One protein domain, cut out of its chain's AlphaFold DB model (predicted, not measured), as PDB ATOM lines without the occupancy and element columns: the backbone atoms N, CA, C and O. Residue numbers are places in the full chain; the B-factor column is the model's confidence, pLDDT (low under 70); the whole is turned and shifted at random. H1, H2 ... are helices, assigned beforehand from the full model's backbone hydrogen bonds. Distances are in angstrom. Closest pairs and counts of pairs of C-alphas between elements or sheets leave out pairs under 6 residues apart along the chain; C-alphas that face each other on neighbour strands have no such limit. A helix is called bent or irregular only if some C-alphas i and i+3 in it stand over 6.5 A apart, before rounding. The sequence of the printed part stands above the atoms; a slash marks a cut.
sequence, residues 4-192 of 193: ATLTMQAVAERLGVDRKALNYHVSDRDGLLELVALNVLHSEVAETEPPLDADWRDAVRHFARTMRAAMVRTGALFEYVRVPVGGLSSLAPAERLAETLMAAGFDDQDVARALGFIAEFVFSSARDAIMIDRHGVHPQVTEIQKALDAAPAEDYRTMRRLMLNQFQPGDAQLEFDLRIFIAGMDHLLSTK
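AT A GLANCE: This is residues 4 to 192 of the 193 residues of the protein "TetR family transcriptional regulator" of Actinoplanes lutulentus (UniProt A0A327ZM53). H3, H4, H5, H6 and H9 make a flat body with H4 and H6 in its middle; H1 and H2 form a small corner beyond the start of H3, and H7 and H8 a loose V beyond the end of H6. The printed part has 189 residues, with nine named helices, H1 to H9 in chain order, and no named strand: all helix. The whole is loose, radius of gyration of the C-alphas 20.7 A, spanning 63 by 52 by 26 A.

HOW THE PARTS SIT: Start at H1, residues 8 to 15, which touches H2, residues 19 to 25, about perpendicular at 90 degrees; the closest C-alphas are Ala 12 and Arg 19, 5.4 A. H3, residues 29 to 46, is near H2 and forms a hairpin with the hub H4, residues 56 to 80, at a shallow tilt of 28 degrees; closest C-alphas Glu 34 and Tyr 80, 5.0 A. H4 is irregular, with a kink of 95 degrees near residue 74 and C-alphas 73 and 76 8.8 A apart. Its residues 56 to 63 alone touch H5, residues 88 to 103, a second hairpin at 22 degrees, a shallow tilt; closest C-alphas Trp 56 and Thr 100, 5.8 A. H5 is irregular too, C-alphas 90 and 93 being 7.2 A apart. H3, H4 and H5 make an up and down bundle, each running against the one before. Residues 118 to 130 alone of H6, residues 108 to 135, touch H4 at a steep tilt of 46 degrees; closest C-alphas Arg 68 and Ala 126, 5.2 A. H7, residues 139 to 150, is close to but not clearly touching H8, residues 157 to 164; closest C-alphas Leu 148 and Arg 160, 7.1 A. H9, residues 171 to 190, touches H6 at a shallow tilt of 9 degrees, opposite ways; closest C-alphas Ser 125 and Leu 174, 6.2 A. Every O i to N i+4 pair is within hydrogen-bond range in H1, H3, H6, H7, H8 and H9, against 2 of 3 in H2, 15 of 21 in H4 and 9 of 12 in H5.

IN THESE COORDINATES: Find C-alpha 8, where H1 begins, at (37.598, -39.275, 56.844). H3 runs 25.7 A, H4 30.7 A and H5 21.9 A. H6 runs 40.8 A from C-alpha 108 at (16.270, -14.029, 85.494). H9 runs 28.6 A to C-alpha 190 at (7.254, -19.449, 98.028).

THE WHOLE: Look for the farthest C-alphas, Asp 18 and Glu 154, 65.9 A apart. Residues 150 to 155 stand free. The printed part has no cut and no long link. Mean pLDDT of the printed part is 86.8; residues 83 to 89 and 165 to 169 are among those under 70.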
ATOM      1  N   ALA A   4      35.371 -45.292  66.819       78.88
ATOM      2  CA  ALA A   4      36.753 -45.774  66.772       78.88
ATOM      3  C   ALA A   4      37.178 -46.295  65.389       78.88
ATOM      4  O   ALA A   4      38.360 -46.260  65.054       78.88
ATOM      5  N   THR A   5      36.225 -46.725  64.560       81.00
ATOM      6  CA  THR A   5      36.489 -47.270  63.216       81.00
ATOM      7  C   THR A   5      36.208 -46.278  62.085       81.00
ATOM      8  O   THR A   5      36.493 -46.562  60.920       81.00
ATOM      9  N   LEU A   6      35.677 -45.091  62.400       84.44
ATOM     10  CA  LEU A   6      35.331 -44.080  61.409       84.44
ATOM     11  C   LEU A   6      36.570 -43.308  60.937       84.44
ATOM     12  O   LEU A   6      37.315 -42.746  61.739       84.44
ATOM     13  N   THR A   7      36.758 -43.229  59.616       87.00
ATOM     14  CA  THR A   7      37.833 -42.452  58.984       87.00
ATOM     15  C   THR A   7      37.270 -41.439  57.993       87.00
ATOM     16  O   THR A   7      36.265 -41.694  57.330       87.00
ATOM     17  N   MET A   8      37.961 -40.305  57.832       89.38
ATOM     18  CA  MET A   8      37.598 -39.275  56.844       89.38
ATOM     19  C   MET A   8      37.523 -39.834  55.416       89.38
ATOM     20  O   MET A   8      36.675 -39.424  54.631       89.38
ATOM     21  N   GLN A   9      38.396 -40.792  55.093       86.94
ATOM     22  CA  GLN A   9      38.433 -41.439  53.784       86.94
ATOM     23  C   GLN A   9      37.183 -42.294  53.539       86.94
ATOM     24  O   GLN A   9      36.527 -42.127  52.516       86.94
ATOM     25  N   ALA A  10      36.805 -43.145  54.500       86.56
ATOM     26  CA  ALA A  10      35.617 -43.990  54.380       86.56
ATOM     27  C   ALA A  10      34.323 -43.165  54.245       86.56
ATOM     28  O   ALA A  10      33.387 -43.575  53.558       86.56
ATOM     29  N   VAL A  11      34.271 -41.992  54.882       87.81
ATOM     30  CA  VAL A  11      33.137 -41.062  54.773       87.81
ATOM     31  C   VAL A  11      33.098 -40.403  53.395       87.81
ATOM     32  O   VAL A  11      32.043 -40.396  52.766       87.81
ATOM     33  N   ALA A  12      34.234 -39.910  52.892       88.06
ATOM     34  CA  ALA A  12      34.325 -39.323  51.554       88.06
ATOM     35  C   ALA A  12      33.915 -40.327  50.459       88.06
ATOM     36  O   ALA A  12      33.082 -40.012  49.610       88.06
ATOM     37  N   GLU A  13      34.408 -41.567  50.548       89.00
ATOM     38  CA  GLU A  13      34.032 -42.667  49.650       89.00
ATOM     39  C   GLU A  13      32.533 -42.971  49.705       89.00
ATOM     40  O   GLU A  13      31.897 -43.140  48.665       89.00
ATOM     41  N   ARG A  14      31.942 -42.995  50.906       88.12
ATOM     42  CA  ARG A  14      30.503 -43.243  51.076       88.12
ATOM     43  C   ARG A  14      29.637 -42.124  50.499       88.12
ATOM     44  O   ARG A  14      28.555 -42.410  49.996       88.12
ATOM     45  N   LEU A  15      30.098 -40.879  50.593       88.00
ATOM     46  CA  LEU A  15      29.413 -39.701  50.059       88.00
ATOM     47  C   LEU A  15      29.690 -39.472  48.562       88.00
ATOM     48  O   LEU A  15      29.058 -38.611  47.961       88.00
ATOM     49  N   GLY A  16      30.615 -40.228  47.956       89.75
ATOM     50  CA  GLY A  16      30.992 -40.073  46.550       89.75
ATOM     51  C   GLY A  16      31.716 -38.757  46.247       89.75
ATOM     52  O   GLY A  16      31.659 -38.276  45.117       89.75
ATOM     53  N   VAL A  17      32.376 -38.159  47.243       90.88
ATOM     54  CA  VAL A  17      33.100 -36.883  47.119       90.88
ATOM     55  C   VAL A  17      34.595 -37.068  47.361       90.88
ATOM     56  O   VAL A  17      35.024 -38.021  48.007       90.88
ATOM     57  N   ASP A  18      35.407 -36.128  46.874       88.00
ATOM     58  CA  ASP A  18      36.827 -36.085  47.233       88.00
ATOM     59  C   ASP A  18      37.011 -35.632  48.691       88.00
ATOM     60  O   ASP A  18      36.278 -34.778  49.202       88.00
ATOM     61  N   ARG A  19      38.043 -36.150  49.362       85.75
ATOM     62  CA  ARG A  19      38.369 -35.793  50.749       85.75
ATOM     63  C   ARG A  19      38.577 -34.286  50.950       85.75
ATOM     64  O   ARG A  19      38.246 -33.776  52.017       85.75
ATOM     65  N   LYS A  20      39.086 -33.550  49.956       85.19
ATOM     66  CA  LYS A  20      39.215 -32.084  50.032       85.19
ATOM     67  C   LYS A  20      37.865 -31.384  50.139       85.19
ATOM     68  O   LYS A  20      37.777 -30.393  50.855       85.19
ATOM     69  N   ALA A  21      36.839 -31.889  49.455       85.88
ATOM     70  CA  ALA A  21      35.491 -31.337  49.551       85.88
ATOM     71  C   ALA A  21      34.913 -31.558  50.956       85.88
ATOM     72  O   ALA A  21      34.322 -30.646  51.525       85.88
ATOM     73  N   LEU A  22      35.166 -32.725  51.559       84.12
ATOM     74  CA  LEU A  22      34.781 -32.991  52.947       84.12
ATOM     75  C   LEU A  22      35.524 -32.066  53.928       84.12
ATOM     76  O   LEU A  22      34.895 -31.438  54.775       84.12
ATOM     77  N   ASN A  23      36.841 -31.910  53.761       86.00
ATOM     78  CA  ASN A  23      37.668 -31.049  54.612       86.00
ATOM     79  C   ASN A  23      37.298 -29.553  54.545       86.00
ATOM     80  O   ASN A  23      37.678 -28.790  55.427       86.00
ATOM     81  N   TYR A  24      36.583 -29.117  53.502       85.38
ATOM     82  CA  TYR A  24      36.054 -27.753  53.424       85.38
ATOM     83  C   TYR A  24      34.941 -27.504  54.455       85.38
ATOM     84  O   TYR A  24      34.776 -26.380  54.922       85.38
ATOM     85  N   HIS A  25      34.196 -28.549  54.823       82.00
ATOM     86  CA  HIS A  25      33.086 -28.471  55.774       82.00
ATOM     87  C   HIS A  25      33.465 -28.915  57.190       82.00
ATOM     88  O   HIS A  25      32.871 -28.436  58.153       82.00
ATOM     89  N   VAL A  26      34.435 -29.820  57.328       83.19
ATOM     90  CA  VAL A  26      34.888 -30.366  58.615       83.19
ATOM     91  C   VAL A  26      36.408 -30.410  58.676       83.19
ATOM     92  O   VAL A  26      37.050 -31.027  57.833       83.19
ATOM     93  N   SER A  27      36.988 -29.773  59.691       79.25
ATOM     94  CA  SER A  27      38.442 -29.627  59.833       79.25
ATOM     95  C   SER A  27      39.169 -30.970  59.938       79.25
ATOM     96  O   SER A  27      40.243 -31.154  59.361       79.25
ATOM     97  N   ASP A  28      38.582 -31.915  60.672       85.50
ATOM     98  CA  ASP A  28      39.143 -33.232  60.941       85.50
ATOM     99  C   ASP A  28      38.048 -34.251  61.314       85.50
ATOM    100  O   ASP A  28      36.845 -33.989  61.222       85.50
ATOM    101  N   ARG A  29      38.486 -35.453  61.709       87.31
ATOM    102  CA  ARG A  29      37.608 -36.541  62.150       87.31
ATOM    103  C   ARG A  29      36.812 -36.166  63.399       87.31
ATOM    104  O   ARG A  29      35.660 -36.576  63.497       87.31
ATOM    105  N   ASP A  30      37.407 -35.441  64.337       86.19
ATOM    106  CA  ASP A  30      36.743 -35.111  65.596       86.19
ATOM    107  C   ASP A  30      35.660 -34.059  65.350       86.19
ATOM    108  O   ASP A  30      34.530 -34.261  65.779       86.19
ATOM    109  N   GLY A  31      35.929 -33.044  64.526       85.44
ATOM    110  CA  GLY A  31      34.915 -32.094  64.063       85.44
ATOM    111  C   GLY A  31      33.766 -32.771  63.305       85.44
ATOM    112  O   GLY A  31      32.608 -32.393  63.460       85.44
ATOM    113  N   LEU A  32      34.047 -33.825  62.531       86.69
ATOM    114  CA  LEU A  32      32.990 -34.636  61.925       86.69
ATOM    115  C   LEU A  32      32.162 -35.392  62.978       86.69
ATOM    116  O   LEU A  32      30.936 -35.400  62.890       86.69
ATOM    117  N   LEU A  33      32.802 -36.023  63.965       88.88
ATOM    118  CA  LEU A  33      32.103 -36.742  65.037       88.88
ATOM    119  C   LEU A  33      31.261 -35.796  65.901       88.88
ATOM    120  O   LEU A  33      30.147 -36.164  66.267       88.88
ATOM    121  N   GLU A  34      31.742 -34.578  66.151       85.94
ATOM    122  CA  GLU A  34      30.995 -33.510  66.822       85.94
ATOM    123  C   GLU A  34      29.723 -33.144  66.042       85.94
ATOM    124  O   GLU A  34      28.636 -33.120  66.622       85.94
ATOM    125  N   LEU A  35      29.814 -32.948  64.719       85.19
ATOM    126  CA  LEU A  35      28.634 -32.675  63.885       85.19
ATOM    127  C   LEU A  35      27.637 -33.839  63.872       85.19
ATOM    128  O   LEU A  35      26.428 -33.614  63.895       85.19
ATOM    129  N   VAL A  36      28.119 -35.084  63.844       86.62
ATOM    130  CA  VAL A  36      27.242 -36.265  63.877       86.62
ATOM    131  C   VAL A  36      26.562 -36.394  65.241       86.62
ATOM    132  O   VAL A  36      25.353 -36.619  65.290       86.62
ATOM    133  N   ALA A  37      27.300 -36.216  66.341       86.12
ATOM    134  CA  ALA A  37      26.749 -36.224  67.696       86.12
ATOM    135  C   ALA A  37      25.661 -35.153  67.853       86.12
ATOM    136  O   ALA A  37      24.570 -35.429  68.355       86.12
ATOM    137  N   LEU A  38      25.937 -33.948  67.354       83.44
ATOM    138  CA  LEU A  38      25.001 -32.835  67.342       83.44
ATOM    139  C   LEU A  38      23.755 -33.140  66.500       83.44
ATOM    140  O   LEU A  38      22.643 -32.882  66.952       83.44
ATOM    141  N   ASN A  39      23.909 -33.719  65.308       84.00
ATOM    142  CA  ASN A  39      22.773 -34.096  64.468       84.00
ATOM    143  C   ASN A  39      21.844 -35.089  65.181       84.00
ATOM    144  O   ASN A  39      20.631 -34.903  65.151       84.00
ATOM    145  N   VAL A  40      22.410 -36.102  65.851       84.62
ATOM    146  CA  VAL A  40      21.637 -37.064  66.658       84.62
ATOM    147  C   VAL A  40      20.910 -36.359  67.802       84.62
ATOM    148  O   VAL A  40      19.741 -36.632  68.039       84.62
ATOM    149  N   LEU A  41      21.555 -35.420  68.496       83.19
ATOM    150  CA  LEU A  41      20.884 -34.638  69.540       83.19
ATOM    151  C   LEU A  41      19.710 -33.825  68.979       83.19
ATOM    152  O   LEU A  41      18.630 -33.822  69.560       83.19
ATOM    153  N   HIS A  42      19.913 -33.143  67.851       80.88
ATOM    154  CA  HIS A  42      18.904 -32.267  67.262       80.88
ATOM    155  C   HIS A  42      17.679 -33.016  66.747       80.88
ATOM    156  O   HIS A  42      16.567 -32.566  67.022       80.88
ATOM    157  N   SER A  43      17.859 -34.135  66.031       80.31
ATOM    158  CA  SER A  43      16.725 -34.944  65.555       80.31
ATOM    159  C   SER A  43      15.828 -35.361  66.708       80.31
ATOM    160  O   SER A  43      14.612 -35.319  66.609       80.31
ATOM    161  N   GLU A  44      16.445 -35.677  67.838       79.19
ATOM    162  CA  GLU A  44      15.751 -36.240  68.978       79.19
ATOM    163  C   GLU A  44      15.000 -35.224  69.831       79.19
ATOM    164  O   GLU A  44      14.009 -35.566  70.468       79.19
ATOM    165  N   VAL A  45      15.466 -33.977  69.860       77.25
ATOM    166  CA  VAL A  45      14.792 -32.900  70.592       77.25
ATOM    167  C   VAL A  45      13.715 -32.229  69.735       77.25
ATOM    168  O   VAL A  45      12.713 -31.751  70.268       77.25
ATOM    169  N   ALA A  46      13.897 -32.195  68.410       71.94
ATOM    170  CA  ALA A  46      12.925 -31.620  67.479       71.94
ATOM    171  C   ALA A  46      11.592 -32.389  67.447       71.94
ATOM    172  O   ALA A  46      10.563 -31.804  67.127       71.94
ATOM    173  N   GLU A  47      11.600 -33.673  67.804       64.06
ATOM    174  CA  GLU A  47      10.414 -34.539  67.796       64.06
ATOM    175  C   GLU A  47       9.533 -34.405  69.050       64.06
ATOM    176  O   GLU A  47       8.497 -35.059  69.157       64.06
ATOM    177  N   THR A  48       9.920 -33.556  70.003       68.31
ATOM    178  CA  THR A  48       9.261 -33.457  71.310       68.31
ATOM    179  C   THR A  48       8.825 -32.036  71.626       68.31
ATOM    180  O   THR A  48       9.645 -31.152  71.886       68.31
ATOM    181  N   GLU A  49       7.511 -31.841  71.658       71.31
ATOM    182  CA  GLU A  49       6.879 -30.657  72.230       71.31
ATOM    183  C   GLU A  49       6.466 -30.933  73.685       71.31
ATOM    184  O   GLU A  49       6.074 -32.062  74.014       71.31
ATOM    185  N   PRO A  50       6.552 -29.928  74.576       68.56
ATOM    186  CA  PRO A  50       6.007 -30.061  75.918       68.56
ATOM    187  C   PRO A  50       4.481 -30.267  75.857       68.56
ATOM    188  O   PRO A  50       3.837 -29.825  74.902       68.56
ATOM    189  N   PRO A  51       3.875 -30.918  76.867       72.69
ATOM    190  CA  PRO A  51       2.426 -31.082  76.921       72.69
ATOM    191  C   PRO A  51       1.701 -29.729  76.889       72.69
ATOM    192  O   PRO A  51       2.145 -28.768  77.522       72.69
ATOM    193  N   LEU A  52       0.562 -29.678  76.194       66.75
ATOM    194  CA  LEU A  52      -0.350 -28.533  76.254       66.75
ATOM    195  C   LEU A  52      -0.798 -28.330  77.712       66.75
ATOM    196  O   LEU A  52      -1.132 -29.301  78.389       66.75
ATOM    197  N   ASP A  53      -0.768 -27.084  78.185       71.25
ATOM    198  CA  ASP A  53      -1.135 -26.678  79.553       71.25
ATOM    199  C   ASP A  53      -0.257 -27.254  80.689       71.25
ATOM    200  O   ASP A  53      -0.678 -27.284  81.847       71.25
ATOM    201  N   ALA A  54       0.971 -27.694  80.389       75.94
ATOM    202  CA  ALA A  54       1.923 -28.129  81.414       75.94
ATOM    203  C   ALA A  54       2.275 -26.988  82.386       75.94
ATOM    204  O   ALA A  54       2.596 -25.873  81.964       75.94
ATOM    205  N   ASP A  55       2.288 -27.283  83.690       90.25
ATOM    206  CA  ASP A  55       2.905 -26.378  84.658       90.25
ATOM    207  C   ASP A  55       4.440 -26.386  84.500       90.25
ATOM    208  O   ASP A  55       5.031 -27.228  83.814       90.25
ATOM    209  N   TRP A  56       5.124 -25.444  85.150       94.75
ATOM    210  CA  TRP A  56       6.579 -25.344  85.032       94.75
ATOM    211  C   TRP A  56       7.322 -26.591  85.540       94.75
ATOM    212  O   TRP A  56       8.428 -26.878  85.079       94.75
ATOM    213  N   ARG A  57       6.734 -27.365  86.462       95.81
ATOM    214  CA  ARG A  57       7.344 -28.595  86.992       95.81
ATOM    215  C   ARG A  57       7.325 -29.681  85.931       95.81
ATOM    216  O   ARG A  57       8.319 -30.385  85.751       95.81
ATOM    217  N   ASP A  58       6.217 -29.801  85.214       94.19
ATOM    218  CA  ASP A  58       6.086 -30.722  84.092       94.19
ATOM    219  C   ASP A  58       6.979 -30.316  82.919       94.19
ATOM    220  O   ASP A  58       7.621 -31.187  82.327       94.19
ATOM    221  N   ALA A  59       7.136 -29.016  82.658       93.00
ATOM    222  CA  ALA A  59       8.097 -28.517  81.675       93.00
ATOM    223  C   ALA A  59       9.548 -28.893  82.032       93.00
ATOM    224  O   ALA A  59      10.278 -29.394  81.174       93.00
ATOM    225  N   VAL A  60       9.955 -28.746  83.301       95.25
ATOM    226  CA  VAL A  60      11.279 -29.174  83.791       95.25
ATOM    227  C   VAL A  60      11.483 -30.679  83.602       95.25
ATOM    228  O   VAL A  60      12.518 -31.101  83.076       95.25
ATOM    229  N   ARG A  61      10.501 -31.506  83.991       95.12
ATOM    230  CA  ARG A  61      10.580 -32.969  83.821       95.12
ATOM    231  C   ARG A  61      10.684 -33.357  82.355       95.12
ATOM    232  O   ARG A  61      11.515 -34.193  82.006       95.12
ATOM    233  N   HIS A  62       9.843 -32.767  81.508       92.31
ATOM    234  CA  HIS A  62       9.841 -33.026  80.075       92.31
ATOM    235  C   HIS A  62      11.194 -32.662  79.463       92.31
ATOM    236  O   HIS A  62      11.831 -33.515  78.851       92.31
ATOM    237  N   PHE A  63      11.679 -31.442  79.709       92.00
ATOM    238  CA  PHE A  63      12.973 -30.982  79.217       92.00
ATOM    239  C   PHE A  63      14.104 -31.931  79.627       92.00
ATOM    240  O   PHE A  63      14.847 -32.411  78.771       92.00
ATOM    241  N   ALA A  64      14.212 -32.264  80.916       94.25
ATOM    242  CA  ALA A  64      15.293 -33.111  81.409       94.25
ATOM    243  C   ALA A  64      15.262 -34.523  80.807       94.25
ATOM    244  O   ALA A  64      16.305 -35.047  80.410       94.25
ATOM    245  N   ARG A  65      14.075 -35.131  80.694       93.06
ATOM    246  CA  ARG A  65      13.904 -36.467  80.102       93.06
ATOM    247  C   ARG A  65      14.232 -36.469  78.614       93.06
ATOM    248  O   ARG A  65      14.979 -37.339  78.170       93.06
ATOM    249  N   THR A  66      13.736 -35.485  77.869       90.88
ATOM    250  CA  THR A  66      14.005 -35.320  76.436       90.88
ATOM    251  C   THR A  66      15.495 -35.129  76.173       90.88
ATOM    252  O   THR A  66      16.086 -35.859  75.376       90.88
ATOM    253  N   MET A  67      16.132 -34.202  76.894       90.88
ATOM    254  CA  MET A  67      17.558 -33.921  76.741       90.88
ATOM    255  C   MET A  67      18.410 -35.133  77.115       90.88
ATOM    256  O   MET A  67      19.326 -35.494  76.374       90.88
ATOM    257  N   ARG A  68      18.071 -35.827  78.211       92.62
ATOM    258  CA  ARG A  68      18.748 -37.069  78.590       92.62
ATOM    259  C   ARG A  68      18.593 -38.141  77.518       92.62
ATOM    260  O   ARG A  68      19.583 -38.758  77.148       92.62
ATOM    261  N   ALA A  69      17.383 -38.372  77.013       91.38
ATOM    262  CA  ALA A  69      17.132 -39.381  75.987       91.38
ATOM    263  C   ALA A  69      17.906 -39.077  74.697       91.38
ATOM    264  O   ALA A  69      18.527 -39.970  74.120       91.38
ATOM    265  N   ALA A  70      17.930 -37.814  74.264       89.94
ATOM    266  CA  ALA A  70      18.740 -37.367  73.135       89.94
ATOM    267  C   ALA A  70      20.234 -37.662  73.364       89.94
ATOM    268  O   ALA A  70      20.882 -38.262  72.508       89.94
ATOM    269  N   MET A  71      20.768 -37.320  74.540       91.38
ATOM    270  CA  MET A  71      22.165 -37.584  74.898       91.38
ATOM    271  C   MET A  71      22.491 -39.078  74.957       91.38
ATOM    272  O   MET A  71      23.499 -39.497  74.393       91.38
ATOM    273  N   VAL A  72      21.636 -39.898  75.570       92.50
ATOM    274  CA  VAL A  72      21.821 -41.357  75.637       92.50
ATOM    275  C   VAL A  72      21.889 -41.969  74.237       92.50
ATOM    276  O   VAL A  72      22.750 -42.806  73.975       92.50
ATOM    277  N   ARG A  73      21.057 -41.493  73.304       91.25
ATOM    278  CA  ARG A  73      21.036 -41.974  71.913       91.25
ATOM    279  C   ARG A  73      22.307 -41.681  71.126       91.25
ATOM    280  O   ARG A  73      22.600 -42.399  70.172       91.25
ATOM    281  N   THR A  74      23.107 -40.699  71.541       90.38
ATOM    282  CA  THR A  74      24.437 -40.486  70.945       90.38
ATOM    283  C   THR A  74      25.384 -41.665  71.213       90.38
ATOM    284  O   THR A  74      26.280 -41.935  70.411       90.38
ATOM    285  N   GLY A  75      25.177 -42.417  72.301       90.75
ATOM    286  CA  GLY A  75      25.902 -43.646  72.618       90.75
ATOM    287  C   GLY A  75      27.420 -43.459  72.658       90.75
ATOM    288  O   GLY A  75      27.976 -42.834  73.561       90.75
ATOM    289  N   ALA A  76      28.126 -44.034  71.683       89.19
ATOM    290  CA  ALA A  76      29.577 -43.891  71.559       89.19
ATOM    291  C   ALA A  76      30.036 -42.466  71.201       89.19
ATOM    292  O   ALA A  76      31.165 -42.095  71.505       89.19
ATOM    293  N   LEU A  77      29.155 -41.657  70.611       88.81
ATOM    294  CA  LEU A  77      29.438 -40.277  70.218       88.81
ATOM    295  C   LEU A  77      29.322 -39.274  71.375       88.81
ATOM    296  O   LEU A  77      29.670 -38.114  71.190       88.81
ATOM    297  N   PHE A  78      28.858 -39.697  72.554       89.31
ATOM    298  CA  PHE A  78      28.606 -38.802  73.688       89.31
ATOM    299  C   PHE A  78      29.836 -37.986  74.112       89.31
ATOM    300  O   PHE A  78      29.713 -36.823  74.476       89.31
ATOM    301  N   GLU A  79      31.037 -38.558  73.997       87.50
ATOM    302  CA  GLU A  79      32.303 -37.872  74.313       87.50
ATOM    303  C   GLU A  79      32.614 -36.701  73.363       87.50
ATOM    304  O   GLU A  79      33.420 -35.833  73.692       87.50
ATOM    305  N   TYR A  80      31.945 -36.651  72.210       86.38
ATOM    306  CA  TYR A  80      32.048 -35.591  71.207       86.38
ATOM    307  C   TYR A  80      30.897 -34.577  71.306       86.38
ATOM    308  O   TYR A  80      30.787 -33.671  70.482       86.38
ATOM    309  N   VAL A  81      30.017 -34.690  72.306       81.12
ATOM    310  CA  VAL A  81      28.962 -33.700  72.541       81.12
ATOM    311  C   VAL A  81      29.579 -32.455  73.175       81.12
ATOM    312  O   VAL A  81      29.938 -32.446  74.350       81.12
ATOM    313  N   ARG A  82      29.670 -31.372  72.396       72.06
ATOM    314  CA  ARG A  82      30.083 -30.048  72.872       72.06
ATOM    315  C   ARG A  82      28.945 -29.041  72.716       72.06
ATOM    316  O   ARG A  82      28.367 -28.891  71.640       72.06
ATOM    317  N   VAL A  83      28.647 -28.307  73.784       62.81
ATOM    318  CA  VAL A  83      27.685 -27.196  73.769       62.81
ATOM    319  C   VAL A  83      28.460 -25.869  73.761       62.81
ATOM    320  O   VAL A  83      29.383 -25.737  74.563       62.81
ATOM    321  N   PRO A  84      28.122 -24.874  72.911       56.56
ATOM    322  CA  PRO A  84      27.120 -24.874  71.845       56.56
ATOM    323  C   PRO A  84      27.786 -25.027  70.466       56.56
ATOM    324  O   PRO A  84      28.178 -24.041  69.847       56.56
ATOM    325  N   VAL A  85      27.910 -26.253  69.950       49.91
ATOM    326  CA  VAL A  85      28.490 -26.480  68.606       49.91
ATOM    327  C   VAL A  85      27.447 -26.367  67.473       49.91
ATOM    328  O   VAL A  85      27.808 -26.351  66.302       49.91
ATOM    329  N   GLY A  86      26.157 -26.177  67.792       56.62
ATOM    330  CA  GLY A  86      25.060 -26.092  66.808       56.62
ATOM    331  C   GLY A  86      24.508 -24.705  66.480       56.62
ATOM    332  O   GLY A  86      23.532 -24.600  65.739       56.62
ATOM    333  N   GLY A  87      25.106 -23.635  67.007       61.81
ATOM    334  CA  GLY A  87      24.569 -22.280  66.850       61.81
ATOM    335  C   GLY A  87      23.264 -22.053  67.630       61.81
ATOM    336  O   GLY A  87      22.879 -22.846  68.481       61.81
ATOM    337  N   LEU A  88      22.574 -20.939  67.366       63.44
ATOM    338  CA  LEU A  88      21.424 -20.497  68.175       63.44
ATOM    339  C   LEU A  88      20.231 -21.470  68.159       63.44
ATOM    340  O   LEU A  88      19.449 -21.488  69.105       63.44
ATOM    341  N   SER A  89      20.085 -22.305  67.126       63.78
ATOM    342  CA  SER A  89      18.977 -23.266  67.035       63.78
ATOM    343  C   SER A  89      19.034 -24.344  68.121       63.78
ATOM    344  O   SER A  89      17.989 -24.863  68.509       63.78
ATOM    345  N   SER A  90      20.218 -24.650  68.670       70.25
ATOM    346  CA  SER A  90      20.354 -25.584  69.794       70.25
ATOM    347  C   SER A  90      19.864 -24.999  71.123       70.25
ATOM    348  O   SER A  90      19.743 -25.735  72.098       70.25
ATOM    349  N   LEU A  91      19.588 -23.691  71.184       79.19
ATOM    350  CA  LEU A  91      19.110 -23.014  72.392       79.19
ATOM    351  C   LEU A  91      17.589 -23.061  72.543       79.19
ATOM    352  O   LEU A  91      17.096 -22.881  73.650       79.19
ATOM    353  N   ALA A  92      16.840 -23.354  71.476       83.81
ATOM    354  CA  ALA A  92      15.376 -23.300  71.489       83.81
ATOM    355  C   ALA A  92      14.703 -24.127  72.613       83.81
ATOM    356  O   ALA A  92      13.728 -23.650  73.190       83.81
ATOM    357  N   PRO A  93      15.180 -25.335  72.977       85.25
ATOM    358  CA  PRO A  93      14.615 -26.081  74.103       85.25
ATOM    359  C   PRO A  93      14.849 -25.393  75.453       85.25
ATOM    360  O   PRO A  93      13.958 -25.386  76.299       85.25
ATOM    361  N   ALA A  94      16.038 -24.816  75.649       89.06
ATOM    362  CA  ALA A  94      16.381 -24.088  76.867       89.06
ATOM    363  C   ALA A  94      15.615 -22.760  76.954       89.06
ATOM    364  O   ALA A  94      15.129 -22.425  78.028       89.06
ATOM    365  N   GLU A  95      15.441 -22.066  75.825       90.25
ATOM    366  CA  GLU A  95      14.626 -20.850  75.707       90.25
ATOM    367  C   GLU A  95      13.185 -21.109  76.157       90.25
ATOM    368  O   GLU A  95      12.700 -20.455  77.072       90.25
ATOM    369  N   ARG A  96      12.523 -22.139  75.608       89.94
ATOM    370  CA  ARG A  96      11.141 -22.485  75.992       89.94
ATOM    371  C   ARG A  96      11.005 -22.801  77.480       89.94
ATOM    372  O   ARG A  96      10.013 -22.433  78.111       89.94
ATOM    373  N   LEU A  97      11.989 -23.500  78.052       92.25
ATOM    374  CA  LEU A  97      12.003 -23.765  79.488       92.25
ATOM    375  C   LEU A  97      12.195 -22.466  80.287       92.25
ATOM    376  O   LEU A  97      11.504 -22.270  81.283       92.25
ATOM    377  N   ALA A  98      13.082 -21.576  79.839       94.62
ATOM    378  CA  ALA A  98      13.295 -20.268  80.452       94.62
ATOM    379  C   ALA A  98      12.006 -19.440  80.457       94.62
ATOM    380  O   ALA A  98      11.596 -18.969  81.515       94.62
ATOM    381  N   GLU A  99      11.330 -19.325  79.310       93.44
ATOM    382  CA  GLU A  99      10.043 -18.634  79.168       93.44
ATOM    383  C   GLU A  99       8.987 -19.209  80.118       93.44
ATOM    384  O   GLU A  99       8.288 -18.459  80.798       93.44
ATOM    385  N   THR A 100       8.918 -20.539  80.229       94.12
ATOM    386  CA  THR A 100       7.972 -21.217  81.128       94.12
ATOM    387  C   THR A 100       8.263 -20.912  82.600       94.12
ATOM    388  O   THR A 100       7.344 -20.652  83.377       94.12
ATOM    389  N   LEU A 101       9.537 -20.923  83.004       94.81
ATOM    390  CA  LEU A 101       9.936 -20.580  84.370       94.81
ATOM    391  C   LEU A 101       9.680 -19.091  84.661       94.81
ATOM    392  O   LEU A 101       9.100 -18.752  85.691       94.81
ATOM    393  N   MET A 102      10.025 -18.190  83.742       95.38
ATOM    394  CA  MET A 102       9.740 -16.759  83.899       95.38
ATOM    395  C   MET A 102       8.232 -16.498  84.032       95.38
ATOM    396  O   MET A 102       7.811 -15.767  84.929       95.38
ATOM    397  N   ALA A 103       7.395 -17.157  83.224       93.56
ATOM    398  CA  ALA A 103       5.936 -17.061  83.320       93.56
ATOM    399  C   ALA A 103       5.376 -17.590  84.654       93.56
ATOM    400  O   ALA A 103       4.333 -17.124  85.113       93.56
ATOM    401  N   ALA A 104       6.075 -18.527  85.301       93.81
ATOM    402  CA  ALA A 104       5.736 -19.024  86.634       93.81
ATOM    403  C   ALA A 104       6.155 -18.078  87.779       93.81
ATOM    404  O   ALA A 104       5.805 -18.340  88.930       93.81
ATOM    405  N   GLY A 105       6.873 -16.986  87.483       94.69
ATOM    406  CA  GLY A 105       7.271 -15.964  88.456       94.69
ATOM    407  C   GLY A 105       8.705 -16.085  88.982       94.69
ATOM    408  O   GLY A 105       9.053 -15.404  89.950       94.69
ATOM    409  N   PHE A 106       9.547 -16.928  88.376       96.12
ATOM    410  CA  PHE A 106      10.984 -16.922  88.662       96.12
ATOM    411  C   PHE A 106      11.652 -15.668  88.076       96.12
ATOM    412  O   PHE A 106      11.218 -15.158  87.046       96.12
ATOM    413  N   ASP A 107      12.716 -15.182  88.722       95.31
ATOM    414  CA  ASP A 107      13.518 -14.081  88.172       95.31
ATOM    415  C   ASP A 107      14.641 -14.602  87.268       95.31
ATOM    416  O   ASP A 107      15.003 -15.780  87.312       95.31
ATOM    417  N   ASP A 108      15.222 -13.709  86.467       96.06
ATOM    418  CA  ASP A 108      16.270 -14.029  85.494       96.06
ATOM    419  C   ASP A 108      17.462 -14.772  86.114       96.06
ATOM    420  O   ASP A 108      18.048 -15.662  85.492       96.06
ATOM    421  N   GLN A 109      17.834 -14.426  87.351       96.06
ATOM    422  CA  GLN A 109      18.987 -15.022  88.018       96.06
ATOM    423  C   GLN A 109      18.703 -16.473  88.418       96.06
ATOM    424  O   GLN A 109      19.555 -17.345  88.220       96.06
ATOM    425  N   ASP A 110      17.523 -16.732  88.976       96.00
ATOM    426  CA  ASP A 110      17.089 -18.074  89.341       96.00
ATOM    427  C   ASP A 110      16.878 -18.938  88.098       96.00
ATOM    428  O   ASP A 110      17.324 -20.083  88.082       96.00
ATOM    429  N   VAL A 111      16.300 -18.385  87.027       97.00
ATOM    430  CA  VAL A 111      16.127 -19.090  85.747       97.00
ATOM    431  C   VAL A 111      17.476 -19.469  85.133       97.00
ATOM    432  O   VAL A 111      17.678 -20.628  84.769       97.00
ATOM    433  N   ALA A 112      18.437 -18.545  85.071       95.12
ATOM    434  CA  ALA A 112      19.764 -18.837  84.526       95.12
ATOM    435  C   ALA A 112      20.484 -19.948  85.313       95.12
ATOM    436  O   ALA A 112      21.073 -20.860  84.724       95.12
ATOM    437  N   ARG A 113      20.408 -19.910  86.651       95.81
ATOM    438  CA  ARG A 113      20.990 -20.946  87.522       95.81
ATOM    439  C   ARG A 113      20.259 -22.280  87.399       95.81
ATOM    440  O   ARG A 113      20.914 -23.318  87.371       95.81
ATOM    441  N   ALA A 114      18.933 -22.252  87.286       96.12
ATOM    442  CA  ALA A 114      18.100 -23.429  87.071       96.12
ATOM    443  C   ALA A 114      18.486 -24.163  85.782       96.12
ATOM    444  O   ALA A 114      18.715 -25.371  85.817       96.12
ATOM    445  N   LEU A 115      18.627 -23.442  84.666       94.62
ATOM    446  CA  LEU A 115      19.033 -24.028  83.386       94.62
ATOM    447  C   LEU A 115      20.417 -24.680  83.463       94.62
ATOM    448  O   LEU A 115      20.584 -25.809  83.000       94.62
ATOM    449  N   GLY A 116      21.389 -23.995  84.076       92.81
ATOM    450  CA  GLY A 116      22.730 -24.544  84.286       92.81
ATOM    451  C   GLY A 116      22.704 -25.821  85.126       92.81
ATOM    452  O   GLY A 116      23.253 -26.842  84.718       92.81
ATOM    453  N   PHE A 117      21.991 -25.797  86.252       95.38
ATOM    454  CA  PHE A 117      21.921 -26.942  87.155       95.38
ATOM    455  C   PHE A 117      21.220 -28.150  86.510       95.38
ATOM    456  O   PHE A 117      21.717 -29.274  86.604       95.38
ATOM    457  N   ILE A 118      20.113 -27.936  85.789       94.94
ATOM    458  CA  ILE A 118      19.446 -29.016  85.045       94.94
ATOM    459  C   ILE A 118      20.383 -29.615  83.998       94.94
ATOM    460  O   ILE A 118      20.465 -30.839  83.883       94.94
ATOM    461  N   ALA A 119      21.113 -28.783  83.252       91.12
ATOM    462  CA  ALA A 119      22.053 -29.267  82.248       91.12
ATOM    463  C   ALA A 119      23.143 -30.167  82.858       91.12
ATOM    464  O   ALA A 119      23.459 -31.210  82.284       91.12
ATOM    465  N   GLU A 120      23.672 -29.812  84.032       91.81
ATOM    466  CA  GLU A 120      24.701 -30.590  84.732       91.81
ATOM    467  C   GLU A 120      24.216 -31.991  85.127       91.81
ATOM    468  O   GLU A 120      24.855 -32.989  84.767       91.81
ATOM    469  N   PHE A 121      23.081 -32.106  85.830       92.38
ATOM    470  CA  PHE A 121      22.610 -33.425  86.267       92.38
ATOM    471  C   PHE A 121      22.047 -34.258  85.108       92.38
ATOM    472  O   PHE A 121      22.193 -35.481  85.112       92.38
ATOM    473  N   VAL A 122      21.473 -33.633  84.072       92.75
ATOM    474  CA  VAL A 122      21.053 -34.336  82.847       92.75
ATOM    475  C   VAL A 122      22.262 -34.923  82.123       92.75
ATOM    476  O   VAL A 122      22.227 -36.095  81.744       92.75
ATOM    477  N   PHE A 123      23.342 -34.149  81.977       91.25
ATOM    478  CA  PHE A 123      24.581 -34.622  81.363       91.25
ATOM    479  C   PHE A 123      25.193 -35.781  82.158       91.25
ATOM    480  O   PHE A 123      25.526 -36.818  81.579       91.25
ATOM    481  N   SER A 124      25.283 -35.647  83.488       91.31
ATOM    482  CA  SER A 124      25.762 -36.728  84.358       91.31
ATOM    483  C   SER A 124      24.892 -37.978  84.225       91.31
ATOM    484  O   SER A 124      25.412 -39.072  84.019       91.31
ATOM    485  N   SER A 125      23.568 -37.825  84.266       93.19
ATOM    486  CA  SER A 125      22.630 -38.944  84.169       93.19
ATOM    487  C   SER A 125      22.689 -39.653  82.811       93.19
ATOM    488  O   SER A 125      22.602 -40.882  82.753       93.19
ATOM    489  N   ALA A 126      22.857 -38.909  81.714       92.81
ATOM    490  CA  ALA A 126      23.025 -39.485  80.384       92.81
ATOM    491  C   ALA A 126      24.335 -40.272  80.270       92.81
ATOM    492  O   ALA A 126      24.337 -41.409  79.797       92.81
ATOM    493  N   ARG A 127      25.440 -39.701  80.764       91.81
ATOM    494  CA  ARG A 127      26.744 -40.370  80.816       91.81
ATOM    495  C   ARG A 127      26.664 -41.679  81.600       91.81
ATOM    496  O   ARG A 127      27.147 -42.705  81.126       91.81
ATOM    497  N   ASP A 128      26.041 -41.653  82.774       91.25
ATOM    498  CA  ASP A 128      25.928 -42.829  83.635       91.25
ATOM    499  C   ASP A 128      25.070 -43.920  82.971       91.25
ATOM    500  O   ASP A 128      25.424 -45.099  83.024       91.25
ATOM    501  N   ALA A 129      23.994 -43.538  82.273       91.94
ATOM    502  CA  ALA A 129      23.165 -44.462  81.501       91.94
ATOM    503  C   ALA A 129      23.935 -45.124  80.348       91.94
ATOM    504  O   ALA A 129      23.839 -46.334  80.169       91.94
ATOM    505  N   ILE A 130      24.753 -44.362  79.614       91.88
ATOM    506  CA  ILE A 130      25.624 -44.902  78.558       91.88
ATOM    507  C   ILE A 130      26.659 -45.868  79.145       91.88
ATOM    508  O   ILE A 130      26.951 -46.908  78.556       91.88
ATOM    509  N   MET A 131      27.224 -45.549  80.312       90.31
ATOM    510  CA  MET A 131      28.172 -46.438  80.985       90.31
ATOM    511  C   MET A 131      27.513 -47.744  81.429       90.31
ATOM    512  O   MET A 131      28.128 -48.799  81.278       90.31
ATOM    513  N   ILE A 132      26.277 -47.684  81.934       89.62
ATOM    514  CA  ILE A 132      25.488 -48.870  82.286       89.62
ATOM    515  C   ILE A 132      25.170 -49.698  81.045       89.62
ATOM    516  O   ILE A 132      25.414 -50.898  81.066       89.62
ATOM    517  N   ASP A 133      24.692 -49.081  79.964       89.81
ATOM    518  CA  ASP A 133      24.373 -49.783  78.715       89.81
ATOM    519  C   ASP A 133      25.590 -50.554  78.170       89.81
ATOM    520  O   ASP A 133      25.492 -51.728  77.816       89.81
ATOM    521  N   ARG A 134      26.781 -49.940  78.220       88.44
ATOM    522  CA  ARG A 134      28.033 -50.568  77.765       88.44
ATOM    523  C   ARG A 134      28.544 -51.698  78.663       88.44
ATOM    524  O   ARG A 134      29.144 -52.639  78.149       88.44
ATOM    525  N   HIS A 135      28.391 -51.591  79.984       86.75
ATOM    526  CA  HIS A 135      29.049 -52.490  80.948       86.75
ATOM    527  C   HIS A 135      28.073 -53.387  81.734       86.75
ATOM    528  O   HIS A 135      28.507 -54.192  82.557       86.75
ATOM    529  N   GLY A 136      26.763 -53.238  81.535       86.62
ATOM    530  CA  GLY A 136      25.686 -53.875  82.307       86.62
ATOM    531  C   GLY A 136      25.448 -53.257  83.693       86.62
ATOM    532  O   GLY A 136      24.325 -53.250  84.188       86.62
ATOM    533  N   VAL A 137      26.490 -52.709  84.319       85.06
ATOM    534  CA  VAL A 137      26.461 -51.996  85.603       85.06
ATOM    535  C   VAL A 137      27.398 -50.797  85.530       85.06
ATOM    536  O   VAL A 137      28.415 -50.832  84.840       85.06
ATOM    537  N   HIS A 138      27.088 -49.728  86.263       85.12
ATOM    538  CA  HIS A 138      27.958 -48.561  86.298       85.12
ATOM    539  C   HIS A 138      29.354 -48.934  86.858       85.12
ATOM    540  O   HIS A 138      29.436 -49.461  87.975       85.12
ATOM    541  N   PRO A 139      30.468 -48.638  86.153       86.31
ATOM    542  CA  PRO A 139      31.810 -49.077  86.552       86.31
ATOM    543  C   PRO A 139      32.207 -48.669  87.973       86.31
ATOM    544  O   PRO A 139      32.771 -49.468  88.714       86.31
ATOM    545  N   GLN A 140      31.831 -47.460  88.405       85.00
ATOM    546  CA  GLN A 140      32.121 -46.984  89.762       85.00
ATOM    547  C   GLN A 140      31.501 -47.875  90.850       85.00
ATOM    548  O   GLN A 140      32.113 -48.066  91.892       85.00
ATOM    549  N   VAL A 141      30.317 -48.451  90.609       86.19
ATOM    550  CA  VAL A 141      29.671 -49.370  91.563       86.19
ATOM    551  C   VAL A 141      30.491 -50.639  91.707       86.19
ATOM    552  O   VAL A 141      30.738 -51.096  92.818       86.19
ATOM    553  N   THR A 142      30.966 -51.166  90.580       87.75
ATOM    554  CA  THR A 142      31.817 -52.356  90.553       87.75
ATOM    555  C   THR A 142      33.129 -52.113  91.300       87.75
ATOM    556  O   THR A 142      33.543 -52.949  92.099       87.75
ATOM    557  N   GLU A 143      33.768 -50.961  91.092       90.12
ATOM    558  CA  GLU A 143      35.025 -50.625  91.770       90.12
ATOM    559  C   GLU A 143      34.838 -50.367  93.271       90.12
ATOM    560  O   GLU A 143      35.646 -50.836  94.074       90.12
ATOM    561  N   ILE A 144      33.747 -49.706  93.678       89.75
ATOM    562  CA  ILE A 144      33.409 -49.549  95.101       89.75
ATOM    563  C   ILE A 144      33.172 -50.920  95.738       89.75
ATOM    564  O   ILE A 144      33.715 -51.191  96.807       89.75
ATOM    565  N   GLN A 145      32.413 -51.804  95.083       89.06
ATOM    566  CA  GLN A 145      32.143 -53.143  95.601       89.06
ATOM    567  C   GLN A 145      33.441 -53.939  95.793       89.06
ATOM    568  O   GLN A 145      33.677 -54.452  96.884       89.06
ATOM    569  N   LYS A 146      34.334 -53.953  94.794       91.94
ATOM    570  CA  LYS A 146      35.657 -54.595  94.903       91.94
ATOM    571  C   LYS A 146      36.485 -54.038  96.061       91.94
ATOM    572  O   LYS A 146      37.103 -54.805  96.795       91.94
ATOM    573  N   ALA A 147      36.501 -52.715  96.230       93.69
ATOM    574  CA  ALA A 147      37.242 -52.073  97.312       93.69
ATOM    575  C   ALA A 147      36.688 -52.458  98.692       93.69
ATOM    576  O   ALA A 147      37.457 -52.714  99.618       93.69
ATOM    577  N   LEU A 148      35.362 -52.546  98.827       93.06
ATOM    578  CA  LEU A 148      34.723 -53.012 100.053       93.06
ATOM    579  C   LEU A 148      35.015 -54.497 100.297       93.06
ATOM    580  O   LEU A 148      35.313 -54.870 101.425       93.06
ATOM    581  N   ASP A 149      34.972 -55.350  99.280       92.44
ATOM    582  CA  ASP A 149      35.243 -56.787  99.436       92.44
ATOM    583  C   ASP A 149      36.699 -57.076  99.839       92.44
ATOM    584  O   ASP A 149      36.960 -58.051 100.541       92.44
ATOM    585  N   ALA A 150      37.637 -56.204  99.458       95.25
ATOM    586  CA  ALA A 150      39.040 -56.288  99.863       95.25
ATOM    587  C   ALA A 150      39.320 -55.754 101.284       95.25
ATOM    588  O   ALA A 150      40.380 -56.037 101.845       95.25
ATOM    589  N   ALA A 151      38.407 -54.971 101.866       95.00
ATOM    590  CA  ALA A 151      38.550 -54.411 103.210       95.00
ATOM    591  C   ALA A 151      38.009 -55.372 104.292       95.00
ATOM    592  O   ALA A 151      37.072 -56.126 104.012       95.00
ATOM    593  N   PRO A 152      38.512 -55.311 105.545       95.50
ATOM    594  CA  PRO A 152      37.943 -56.058 106.670       95.50
ATOM    595  C   PRO A 152      36.423 -55.869 106.799       95.50
ATOM    596  O   PRO A 152      35.873 -54.802 106.503       95.50
ATOM    597  N   ALA A 153      35.715 -56.916 107.224       87.38
ATOM    598  CA  ALA A 153      34.249 -56.937 107.234       87.38
ATOM    599  C   ALA A 153      33.644 -55.942 108.244       87.38
ATOM    600  O   ALA A 153      32.526 -55.452 108.068       87.38
ATOM    601  N   GLU A 154      34.386 -55.640 109.305       91.94
ATOM    602  CA  GLU A 154      34.033 -54.684 110.345       91.94
ATOM    603  C   GLU A 154      34.115 -53.222 109.891       91.94
ATOM    604  O   GLU A 154      33.443 -52.384 110.504       91.94
ATOM    605  N   ASP A 155      34.851 -52.946 108.810       94.25
ATOM    606  CA  ASP A 155      35.068 -51.612 108.259       94.25
ATOM    607  C   ASP A 155      33.981 -51.216 107.247       94.25
ATOM    608  O   ASP A 155      33.318 -52.047 106.615       94.25
ATOM    609  N   TYR A 156      33.788 -49.901 107.086       93.31
ATOM    610  CA  TYR A 156      32.869 -49.296 106.110       93.31
ATOM    611  C   TYR A 156      31.419 -49.812 106.170       93.31
ATOM    612  O   TYR A 156      30.709 -49.805 105.163       93.31
ATOM    613  N   ARG A 157      30.935 -50.215 107.356       91.50
ATOM    614  CA  ARG A 157      29.589 -50.802 107.550       91.50
ATOM    615  C   ARG A 157      28.468 -49.989 106.906       91.50
ATOM    616  O   ARG A 157      27.578 -50.555 106.277       91.50
ATOM    617  N   THR A 158      28.517 -48.663 107.037       90.25
ATOM    618  CA  THR A 158      27.526 -47.771 106.421       90.25
ATOM    619  C   THR A 158      27.557 -47.867 104.901       90.25
ATOM    620  O   THR A 158      26.501 -48.000 104.297       90.25
ATOM    621  N   MET A 159      28.741 -47.854 104.285       87.94
ATOM    622  CA  MET A 159      28.873 -47.938 102.829       87.94
ATOM    623  C   MET A 159      28.410 -49.297 102.301       87.94
ATOM    624  O   MET A 159      27.643 -49.352 101.346       87.94
ATOM    625  N   ARG A 160      28.774 -50.387 102.986       89.75
ATOM    626  CA  ARG A 160      28.266 -51.732 102.670       89.75
ATOM    627  C   ARG A 160      26.736 -51.777 102.717       89.75
ATOM    628  O   ARG A 160      26.111 -52.293 101.800       89.75
ATOM    629  N   ARG A 161      26.119 -51.164 103.736       88.25
ATOM    630  CA  ARG A 161      24.653 -51.041 103.826       88.25
ATOM    631  C   ARG A 161      24.057 -50.220 102.676       88.25
ATOM    632  O   ARG A 161      22.994 -50.576 102.183       88.25
ATOM    633  N   LEU A 162      24.710 -49.136 102.255       86.00
ATOM    634  CA  LEU A 162      24.244 -48.320 101.128       86.00
ATOM    635  C   LEU A 162      24.338 -49.071  99.793       86.00
ATOM    636  O   LEU A 162      23.415 -48.972  98.991       86.00
ATOM    637  N   MET A 163      25.388 -49.870  99.580       82.56
ATOM    638  CA  MET A 163      25.521 -50.710  98.380       82.56
ATOM    639  C   MET A 163      24.415 -51.769  98.281       82.56
ATOM    640  O   MET A 163      23.893 -52.002  97.194       82.56
ATOM    641  N   LEU A 164      23.981 -52.339  99.413       75.06
ATOM    642  CA  LEU A 164      22.829 -53.255  99.466       75.06
ATOM    643  C   LEU A 164      21.503 -52.564  99.113       75.06
ATOM    644  O   LEU A 164      20.615 -53.190  98.538       75.06
ATOM    645  N   ASN A 165      21.382 -51.272  99.429       64.12
ATOM    646  CA  ASN A 165      20.184 -50.465  99.192       64.12
ATOM    647  C   ASN A 165      20.199 -49.743  97.839       64.12
ATOM    648  O   ASN A 165      19.482 -48.760  97.672       64.12
ATOM    649  N   GLN A 166      20.964 -50.262  96.874       62.44
ATOM    650  CA  GLN A 166      20.864 -49.886  95.470       62.44
ATOM    651  C   GLN A 166      21.235 -48.413  95.203       62.44
ATOM    652  O   GLN A 166      20.390 -47.575  94.901       62.44
ATOM    653  N   PHE A 167      22.534 -48.102  95.217       62.09
ATOM    654  CA  PHE A 167      23.033 -46.995  94.396       62.09
ATOM    655  C   PHE A 167      22.707 -47.336  92.930       62.09
ATOM    656  O   PHE A 167      23.314 -48.245  92.365       62.09
ATOM    657  N   GLN A 168      21.696 -46.678  92.358       66.12
ATOM    658  CA  GLN A 168      21.191 -46.935  91.002       66.12
ATOM    659  C   GLN A 168      21.403 -45.692  90.145       66.12
ATOM    660  O   GLN A 168      20.486 -44.877  90.007       66.12
ATOM    661  N   PRO A 169      22.598 -45.519  89.560       69.75
ATOM    662  CA  PRO A 169      22.761 -44.564  88.478       69.75
ATOM    663  C   PRO A 169      21.783 -44.917  87.352       69.75
ATOM    664  O   PRO A 169      21.438 -46.084  87.160       69.75
ATOM    665  N   GLY A 170      21.315 -43.913  86.616       77.81
ATOM    666  CA  GLY A 170      20.319 -44.090  85.560       77.81
ATOM    667  C   GLY A 170      18.993 -43.396  85.872       77.81
ATOM    668  O   GLY A 170      18.980 -42.302  86.435       77.81
ATOM    669  N   ASP A 171      17.879 -44.004  85.458       83.69
ATOM    670  CA  ASP A 171      16.556 -43.358  85.455       83.69
ATOM    671  C   ASP A 171      16.095 -42.963  86.865       83.69
ATOM    672  O   ASP A 171      15.637 -41.844  87.080       83.69
ATOM    673  N   ALA A 172      16.279 -43.849  87.848       86.88
ATOM    674  CA  ALA A 172      15.885 -43.584  89.231       86.88
ATOM    675  C   ALA A 172      16.655 -42.403  89.848       86.88
ATOM    676  O   ALA A 172      16.069 -41.618  90.595       86.88
ATOM    677  N   GLN A 173      17.944 -42.253  89.514       89.25
ATOM    678  CA  GLN A 173      18.743 -41.112  89.959       89.25
ATOM    679  C   GLN A 173      18.248 -39.807  89.325       89.25
ATOM    680  O   GLN A 173      18.069 -38.832  90.047       89.25
ATOM    681  N   LEU A 174      17.930 -39.794  88.020       92.25
ATOM    682  CA  LEU A 174      17.363 -38.599  87.377       92.25
ATOM    683  C   LEU A 174      16.053 -38.167  88.051       92.25
ATOM    684  O   LEU A 174      15.856 -36.986  88.320       92.25
ATOM    685  N   GLU A 175      15.149 -39.108  88.325       93.31
ATOM    686  CA  GLU A 175      13.870 -38.792  88.971       93.31
ATOM    687  C   GLU A 175      14.061 -38.309  90.420       93.31
ATOM    688  O   GLU A 175      13.327 -37.434  90.891       93.31
ATOM    689  N   PHE A 176      15.073 -38.827  91.126       93.50
ATOM    690  CA  PHE A 176      15.481 -38.291  92.422       93.50
ATOM    691  C   PHE A 176      15.951 -36.837  92.292       93.50
ATOM    692  O   PHE A 176      15.434 -35.980  93.014       93.50
ATOM    693  N   ASP A 177      16.867 -36.559  91.364       95.12
ATOM    694  CA  ASP A 177      17.450 -35.232  91.147       95.12
ATOM    695  C   ASP A 177      16.369 -34.218  90.762       95.12
ATOM    696  O   ASP A 177      16.265 -33.160  91.381       95.12
ATOM    697  N   LEU A 178      15.480 -34.581  89.828       97.00
ATOM    698  CA  LEU A 178      14.343 -33.756  89.414       97.00
ATOM    699  C   LEU A 178      13.415 -33.426  90.577       97.00
ATOM    700  O   LEU A 178      12.970 -32.289  90.711       97.00
ATOM    701  N   ARG A 179      13.117 -34.399  91.440       96.75
ATOM    702  CA  ARG A 179      12.261 -34.170  92.607       96.75
ATOM    703  C   ARG A 179      12.894 -33.184  93.589       96.75
ATOM    704  O   ARG A 179      12.183 -32.315  94.088       96.75
ATOM    705  N   ILE A 180      14.194 -33.308  93.869       97.56
ATOM    706  CA  ILE A 180      14.908 -32.379  94.761       97.56
ATOM    707  C   ILE A 180      15.003 -30.992  94.129       97.56
ATOM    708  O   ILE A 180      14.718 -29.998  94.795       97.56
ATOM    709  N   PHE A 181      15.336 -30.928  92.843       97.56
ATOM    710  CA  PHE A 181      15.405 -29.691  92.080       97.56
ATOM    711  C   PHE A 181      14.064 -28.944  92.090       97.56
ATOM    712  O   PHE A 181      14.010 -27.781  92.481       97.56
ATOM    713  N   ILE A 182      12.967 -29.625  91.742       97.56
ATOM    714  CA  ILE A 182      11.619 -29.041  91.719       97.56
ATOM    715  C   ILE A 182      11.211 -28.562  93.113       97.56
ATOM    716  O   ILE A 182      10.730 -27.443  93.244       97.56
ATOM    717  N   ALA A 183      11.449 -29.357  94.160       97.50
ATOM    718  CA  ALA A 183      11.140 -28.943  95.529       97.50
ATOM    719  C   ALA A 183      11.938 -27.697  95.966       97.50
ATOM    720  O   ALA A 183      11.405 -26.833  96.661       97.50
ATOM    721  N   GLY A 184      13.204 -27.583  95.550       96.81
ATOM    722  CA  GLY A 184      14.026 -26.397  95.800       96.81
ATOM    723  C   GLY A 184      13.513 -25.161  95.059       96.81
ATOM    724  O   GLY A 184      13.386 -24.095  95.656       96.81
ATOM    725  N   MET A 185      13.150 -25.319  93.787       96.38
ATOM    726  CA  MET A 185      12.545 -24.259  92.973       96.38
ATOM    727  C   MET A 185      11.193 -23.802  93.543       96.38
ATOM    728  O   MET A 185      10.928 -22.606  93.633       96.38
ATOM    729  N   ASP A 186      10.375 -24.737  94.023       96.38
ATOM    730  CA  ASP A 186       9.132 -24.441  94.738       96.38
ATOM    731  C   ASP A 186       9.360 -23.570  95.971       96.38
ATOM    732  O   ASP A 186       8.642 -22.594  96.211       96.38
ATOM    733  N   HIS A 187      10.395 -23.897  96.742       95.44
ATOM    734  CA  HIS A 187      10.752 -23.116  97.912       95.44
ATOM    735  C   HIS A 187      11.155 -21.682  97.538       95.44
ATOM    736  O   HIS A 187      10.695 -20.744  98.196       95.44
ATOM    737  N   LEU A 188      11.930 -21.504  96.461       92.38
ATOM    738  CA  LEU A 188      12.328 -20.184  95.954       92.38
ATOM    739  C   LEU A 188      11.130 -19.334  95.514       92.38
ATOM    740  O   LEU A 188      11.104 -18.142  95.809       92.38
ATOM    741  N   LEU A 189      10.111 -19.923  94.875       90.50
ATOM    742  CA  LEU A 189       8.871 -19.197  94.560       90.50
ATOM    743  C   LEU A 189       8.122 -18.785  95.827       90.50
ATOM    744  O   LEU A 189       7.667 -17.649  95.941       90.50
ATOM    745  N   SER A 190       8.015 -19.695  96.798       88.00
ATOM    746  CA  SER A 190       7.254 -19.449  98.028       88.00
ATOM    747  C   SER A 190       7.858 -18.377  98.938       88.00
ATOM    748  O   SER A 190       7.136 -17.793  99.735       88.00
ATOM    749  N   THR A 191       9.165 -18.112  98.834       83.38
ATOM    750  CA  THR A 191       9.856 -17.093  99.646       83.38
ATOM    751  C   THR A 191       9.801 -15.688  99.045       83.38
ATOM    752  O   THR A 191      10.231 -14.739  99.699       83.38
ATOM    753  N   LYS A 192       9.284 -15.539  97.819       66.75
ATOM    754  CA  LYS A 192       9.137 -14.244  97.133       66.75
ATOM    755  C   LYS A 192       7.735 -13.633  97.261       66.75
ATOM    756  O   LYS A 192       7.553 -12.492  96.839       66.75
TER     757      LYS A 192